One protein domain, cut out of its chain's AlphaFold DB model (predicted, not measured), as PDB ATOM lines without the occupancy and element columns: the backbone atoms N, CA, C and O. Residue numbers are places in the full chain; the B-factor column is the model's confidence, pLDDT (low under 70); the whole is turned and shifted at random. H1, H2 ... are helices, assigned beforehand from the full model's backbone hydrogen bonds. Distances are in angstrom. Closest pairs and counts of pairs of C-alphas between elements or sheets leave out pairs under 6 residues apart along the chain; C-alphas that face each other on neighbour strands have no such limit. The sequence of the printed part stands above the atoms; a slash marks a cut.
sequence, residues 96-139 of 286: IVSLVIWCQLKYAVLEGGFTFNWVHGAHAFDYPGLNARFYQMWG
ATOM      1  N   ILE A  96     -94.219  87.361  23.053       92.19
ATOM      2  CA  ILE A  96     -93.164  88.375  23.071       92.19
ATOM      3  C   ILE A  96     -91.828  87.861  22.514       92.19
ATOM      4  O   ILE A  96     -91.123  88.636  21.872       92.19
ATOM      5  N   VAL A  97     -91.506  86.571  22.696       93.56
ATOM      6  CA  VAL A  97     -90.301  85.925  22.142       93.56
ATOM      7  C   VAL A  97     -90.320  85.955  20.610       93.56
ATOM      8  O   VAL A  97     -89.289  86.222  19.989       93.56
ATOM      9  N   SER A  98     -91.495  85.757  20.010       91.69
ATOM     10  CA  SER A  98     -91.710  85.781  18.561       91.69
ATOM     11  C   SER A  98     -91.926  87.190  18.015       91.69
ATOM     12  O   SER A  98     -91.557  87.459  16.883       91.69
ATOM     13  N   LEU A  99     -92.500  88.124  18.776       92.75
ATOM     14  CA  LEU A  99     -92.743  89.488  18.290       92.75
ATOM     15  C   LEU A  99     -91.468  90.334  18.248       92.75
ATOM     16  O   LEU A  99     -91.266  91.104  17.310       92.75
ATOM     17  N   VAL A 100     -90.590  90.185  19.243       93.25
ATOM     18  CA  VAL A 100     -89.389  91.024  19.362       93.25
ATOM     19  C   VAL A 100     -88.402  90.824  18.203       93.25
ATOM     20  O   VAL A 100     -87.729  91.776  17.806       93.25
ATOM     21  N   ILE A 101     -88.354  89.627  17.606       92.50
ATOM     22  CA  ILE A 101     -87.476  89.327  16.464       92.50
ATOM     23  C   ILE A 101     -87.876  90.123  15.215       92.50
ATOM     24  O   ILE A 101     -87.003  90.593  14.487       92.50
ATOM     25  N   TRP A 102     -89.173  90.384  15.010       92.00
ATOM     26  CA  TRP A 102     -89.660  91.190  13.885       92.00
ATOM     27  C   TRP A 102     -89.199  92.643  13.971       92.00
ATOM     28  O   TRP A 102     -88.886  93.251  12.948       92.00
ATOM     29  N   CYS A 103     -89.079  93.190  15.184       91.38
ATOM     30  CA  CYS A 103     -88.548  94.536  15.395       91.38
ATOM     31  C   CYS A 103     -87.083  94.665  14.947       91.38
ATOM     32  O   CYS A 103     -86.638  95.768  14.630       91.38
ATOM     33  N   GLN A 104     -86.342  93.552  14.890       91.25
ATOM     34  CA  GLN A 104     -84.939  93.523  14.475       91.25
ATOM     35  C   GLN A 104     -84.729  93.160  13.001       91.25
ATOM     36  O   GLN A 104     -83.598  93.210  12.518       91.25
ATOM     37  N   LEU A 105     -85.795  92.853  12.252       90.88
ATOM     38  CA  LEU A 105     -85.694  92.402  10.861       90.88
ATOM     39  C   LEU A 105     -84.932  93.391   9.969       90.88
ATOM     40  O   LEU A 105     -84.113  92.983   9.150       90.88
ATOM     41  N   LYS A 106     -85.133  94.701  10.170       93.00
ATOM     42  CA  LYS A 106     -84.383  95.746   9.457       93.00
ATOM     43  C   LYS A 106     -82.868  95.567   9.612       93.00
ATOM     44  O   LYS A 106     -82.143  95.686   8.630       93.00
ATOM     45  N   TYR A 107     -82.396  95.314  10.829       89.56
ATOM     46  CA  TYR A 107     -80.967  95.170  11.105       89.56
ATOM     47  C   TYR A 107     -80.423  93.880  10.501       89.56
ATOM     48  O   TYR A 107     -79.371  93.914   9.879       89.56
ATOM     49  N   ALA A 108     -81.177  92.779  10.566       89.69
ATOM     50  CA  ALA A 108     -80.771  91.526   9.927       89.69
ATOM     51  C   ALA A 108     -80.623  91.656   8.405       89.69
ATOM     52  O   ALA A 108     -79.709  91.073   7.831       89.69
ATOM     53  N   VAL A 109     -81.464  92.467   7.755       91.69
ATOM     54  CA  VAL A 109     -81.325  92.770   6.322       91.69
ATOM     55  C   VAL A 109     -80.064  93.592   6.027       91.69
ATOM     56  O   VAL A 109     -79.429  93.375   4.999       91.69
ATOM     57  N   LEU A 110     -79.706  94.542   6.896       93.81
ATOM     58  CA  LEU A 110     -78.578  95.453   6.669       93.81
ATOM     59  C   LEU A 110     -77.221  94.846   7.042       93.81
ATOM     60  O   LEU A 110     -76.242  95.055   6.334       93.81
ATOM     61  N   GLU A 111     -77.164  94.129   8.158       91.19
ATOM     62  CA  GLU A 111     -75.922  93.636   8.760       91.19
ATOM     63  C   GLU A 111     -75.692  92.146   8.470       91.19
ATOM     64  O   GLU A 111     -74.562  91.671   8.568       91.19
ATOM     65  N   GLY A 112     -76.740  91.429   8.042       85.25
ATOM     66  CA  GLY A 112     -76.716  89.993   7.784       85.25
ATOM     67  C   GLY A 112     -76.665  89.183   9.077       85.25
ATOM     68  O   GLY A 112     -75.897  89.481   9.975       85.25
ATOM     69  N   GLY A 113     -77.460  88.126   9.187       82.69
ATOM     70  CA  GLY A 113     -77.529  87.296  10.391       82.69
ATOM     71  C   GLY A 113     -78.950  86.824  10.654       82.69
ATOM     72  O   GLY A 113     -79.845  87.043   9.839       82.69
ATOM     73  N   PHE A 114     -79.158  86.158  11.787       85.38
ATOM     74  CA  PHE A 114     -80.438  85.535  12.121       85.38
ATOM     75  C   PHE A 114     -81.075  86.249  13.306       85.38
ATOM     76  O   PHE A 114     -80.513  86.261  14.405       85.38
ATOM     77  N   THR A 115     -82.253  86.841  13.083       88.25
ATOM     78  CA  THR A 115     -82.920  87.700  14.072       88.25
ATOM     79  C   THR A 115     -83.166  86.992  15.398       88.25
ATOM     80  O   THR A 115     -82.951  87.598  16.445       88.25
ATOM     81  N   PHE A 116     -83.559  85.715  15.377       92.31
ATOM     82  CA  PHE A 116     -83.782  84.952  16.604       92.31
ATOM     83  C   PHE A 116     -82.509  84.832  17.446       92.31
ATOM     84  O   PHE A 116     -82.508  85.205  18.619       92.31
ATOM     85  N   ASN A 117     -81.408  84.390  16.835       90.50
ATOM     86  CA  ASN A 117     -80.138  84.190  17.531       90.50
ATOM     87  C   ASN A 117     -79.593  85.491  18.120       90.50
ATOM     88  O   ASN A 117     -79.051  85.486  19.220       90.50
ATOM     89  N   TRP A 118     -79.732  86.605  17.404       88.62
ATOM     90  CA  TRP A 118     -79.287  87.906  17.894       88.62
ATOM     91  C   TRP A 118     -80.073  88.399  19.094       88.62
ATOM     92  O   TRP A 118     -79.478  88.897  20.046       88.62
ATOM     93  N   VAL A 119     -81.399  88.272  19.055       92.50
ATOM     94  CA  VAL A 119     -82.246  88.778  20.136       92.50
ATOM     95  C   VAL A 119     -82.152  87.901  21.377       92.50
ATOM     96  O   VAL A 119     -82.118  88.419  22.492       92.50
ATOM     97  N   HIS A 120     -82.094  86.584  21.191       93.75
ATOM     98  CA  HIS A 120     -82.209  85.627  22.289       93.75
ATOM     99  C   HIS A 120     -80.878  85.008  22.721       93.75
ATOM    100  O   HIS A 120     -80.829  84.326  23.741       93.75
ATOM    101  N   GLY A 121     -79.798  85.230  21.968       91.88
ATOM    102  CA  GLY A 121     -78.465  84.697  22.267       91.88
ATOM    103  C   GLY A 121     -78.324  83.180  22.083       91.88
ATOM    104  O   GLY A 121     -77.313  82.617  22.496       91.88
ATOM    105  N   ALA A 122     -79.315  82.509  21.488       92.25
ATOM    106  CA  ALA A 122     -79.352  81.060  21.291       92.25
ATOM    107  C   ALA A 122     -80.084  80.691  19.992       92.25
ATOM    108  O   ALA A 122     -80.878  81.477  19.475       92.25
ATOM    109  N   HIS A 123     -79.834  79.486  19.472       90.44
ATOM    110  CA  HIS A 123     -80.587  78.946  18.341       90.44
ATOM    111  C   HIS A 123     -82.047  78.684  18.738       90.44
ATOM    112  O   HIS A 123     -82.322  78.324  19.884       90.44
ATOM    113  N   ALA A 124     -82.984  78.789  17.792       89.19
ATOM    114  CA  ALA A 124     -84.410  78.601  18.065       89.19
ATOM    115  C   ALA A 124     -84.761  77.218  18.645       89.19
ATOM    116  O   ALA A 124     -85.610  77.131  19.520       89.19
ATOM    117  N   PHE A 125     -84.055  76.156  18.246       88.31
ATOM    118  CA  PHE A 125     -84.202  74.810  18.837       88.31
ATOM    119  C   PHE A 125     -83.539  74.628  20.216       88.31
ATOM    120  O   PHE A 125     -83.917  73.716  20.949       88.31
ATOM    121  N   ASP A 126     -82.593  75.492  20.595       89.06
ATOM    122  CA  ASP A 126     -81.932  75.440  21.910       89.06
ATOM    123  C   ASP A 126     -82.667  76.307  22.943       89.06
ATOM    124  O   ASP A 126     -82.729  75.978  24.129       89.06
ATOM    125  N   TYR A 127     -83.264  77.415  22.492       91.50
ATOM    126  CA  TYR A 127     -83.928  78.400  23.344       91.50
ATOM    127  C   TYR A 127     -85.075  77.848  24.211       91.50
ATOM    128  O   TYR A 127     -85.173  78.261  25.369       91.50
ATOM    129  N   PRO A 128     -85.912  76.894  23.755       88.50
ATOM    130  CA  PRO A 128     -86.900  76.247  24.610       88.50
ATOM    131  C   PRO A 128     -86.286  75.623  25.876       88.50
ATOM    132  O   PRO A 128     -86.883  75.707  26.946       88.50
ATOM    133  N   GLY A 129     -85.057  75.096  25.804       86.75
ATOM    134  CA  GLY A 129     -84.329  74.594  26.976       86.75
ATOM    135  C   GLY A 129     -83.929  75.682  27.983       86.75
ATOM    136  O   GLY A 129     -83.678  75.384  29.148       86.75
ATOM    137  N   LEU A 130     -83.905  76.948  27.558       90.44
ATOM    138  CA  LEU A 130     -83.589  78.118  28.383       90.44
ATOM    139  C   LEU A 130     -84.845  78.824  28.917       90.44
ATOM    140  O   LEU A 130     -84.751  79.658  29.817       90.44
ATOM    141  N   ASN A 131     -86.025  78.515  28.367       89.69
ATOM    142  CA  ASN A 131     -87.277  79.189  28.687       89.69
ATOM    143  C   ASN A 131     -88.442  78.191  28.754       89.69
ATOM    144  O   ASN A 131     -89.116  77.922  27.760       89.69
ATOM    145  N   ALA A 132     -88.724  77.691  29.960       87.69
ATOM    146  CA  ALA A 132     -89.763  76.687  30.193       87.69
ATOM    147  C   ALA A 132     -91.174  77.134  29.761       87.69
ATOM    148  O   ALA A 132     -91.942  76.312  29.260       87.69
ATOM    149  N   ARG A 133     -91.517  78.429  29.902       90.44
ATOM    150  CA  ARG A 133     -92.803  78.966  29.407       90.44
ATOM    151  C   ARG A 133     -92.882  78.821  27.892       90.44
ATOM    152  O   ARG A 133     -93.896  78.385  27.359       90.44
ATOM    153  N   PHE A 134     -91.807  79.195  27.206       88.75
ATOM    154  CA  PHE A 134     -91.736  79.109  25.756       88.75
ATOM    155  C   PHE A 134     -91.731  77.660  25.265       88.75
ATOM    156  O   PHE A 134     -92.443  77.358  24.317       88.75
ATOM    157  N   TYR A 135     -91.039  76.750  25.956       86.12
ATOM    158  CA  TYR A 135     -91.068  75.316  25.653       86.12
ATOM    159  C   TYR A 135     -92.490  74.741  25.636       86.12
ATOM    160  O   TYR A 135     -92.861  74.044  24.693       86.12
ATOM    161  N   GLN A 136     -93.303  75.078  26.645       83.56
ATOM    162  CA  GLN A 136     -94.692  74.617  26.735       83.56
ATOM    163  C   GLN A 136     -95.558  75.088  25.557       83.56
ATOM    164  O   GLN A 136     -96.489  74.384  25.180       83.56
ATOM    165  N   MET A 137     -95.255  76.253  24.974       84.31
ATOM    166  CA  MET A 137     -95.979  76.783  23.812       84.31
ATOM    167  C   MET A 137     -95.416  76.291  22.477       84.31
ATOM    168  O   MET A 137     -96.190  76.079  21.550       84.31
ATOM    169  N   TRP A 138     -94.089  76.154  22.366       80.38
ATOM    170  CA  TRP A 138     -93.415  75.743  21.133       80.38
ATOM    171  C   TRP A 138     -93.887  74.357  20.702       80.38
ATOM    172  O   TRP A 138     -94.305  74.188  19.563       80.38
ATOM    173  N   GLY A 139     -93.873  73.395  21.635       71.19
ATOM    174  CA  GLY A 139     -94.232  72.005  21.362       71.19
ATOM    175  C   GLY A 139     -93.212  71.313  20.445       71.19
ATOM    176  O   GLY A 139     -92.992  71.713  19.310       71.19
TER     177      GLY A 139
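Overview. This is residues 96 to 139 of the 286 residues of the protein "Anthranilate N-methyltransferase" of Gossypium arboreum (UniProt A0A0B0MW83). Five short helices follow one another round a long, narrow loop: H1 and H2 run out to one end, the chain folds back through residues 112 to 114, and H3 and H4 lead back to H5 at the other end. H1 and H3 cross in the middle, and H4 and H5 make a corner. The printed part has 44 residues, with H1 to H5 in chain order and no named strand: all helix. It is only just compact, close to loose, with a radius of gyration of the C-alphas of 11.0 A, and only just a rod, spanning 33 by 16 by 13 A.

Along the chain. Find C-alpha 96 at (-93.164, 88.375, 23.071); from there H1 runs 10.9 A to residue 103. H2, residues 105 to 111, covers 10.1 A. Next come H3, residues 115 to 120, 8.5 A, and H4, residues 127 to 130, 5.1 A. H5, residues 132 to 138, runs 9.8 A to C-alpha 138 at (-93.415, 75.743, 21.133).

Arrangement. Look first at Ile 101 and Thr 115, the closest C-alphas of H1 and H3, 5.4 A apart: these helices touch at a steep tilt of 47 degrees, opposite ways. H1 and H2 meet only through their link. H2 is close to H3 but not clearly touching, C-alphas 108 and 115 being closest at 6.0 A. H4 and H5 touch only at the corner, closest at C-alphas 128 and 135, 4.4 A. H2 and H5 are apart. Every O i to N i+4 pair is within hydrogen-bond range in H2, H3 and H5; H1 has 1 of 4, beside 3 of 5 O i to N i+3 pairs, and H4 is too short for an i+4 pair.

Size, cuts and confidence. The C-alphas of Leu 110 and Gln 136 are farthest apart, at 33.1 A. The printed part has no cut and no long link. Its mean pLDDT is 89.3, and no printed residue is under 70.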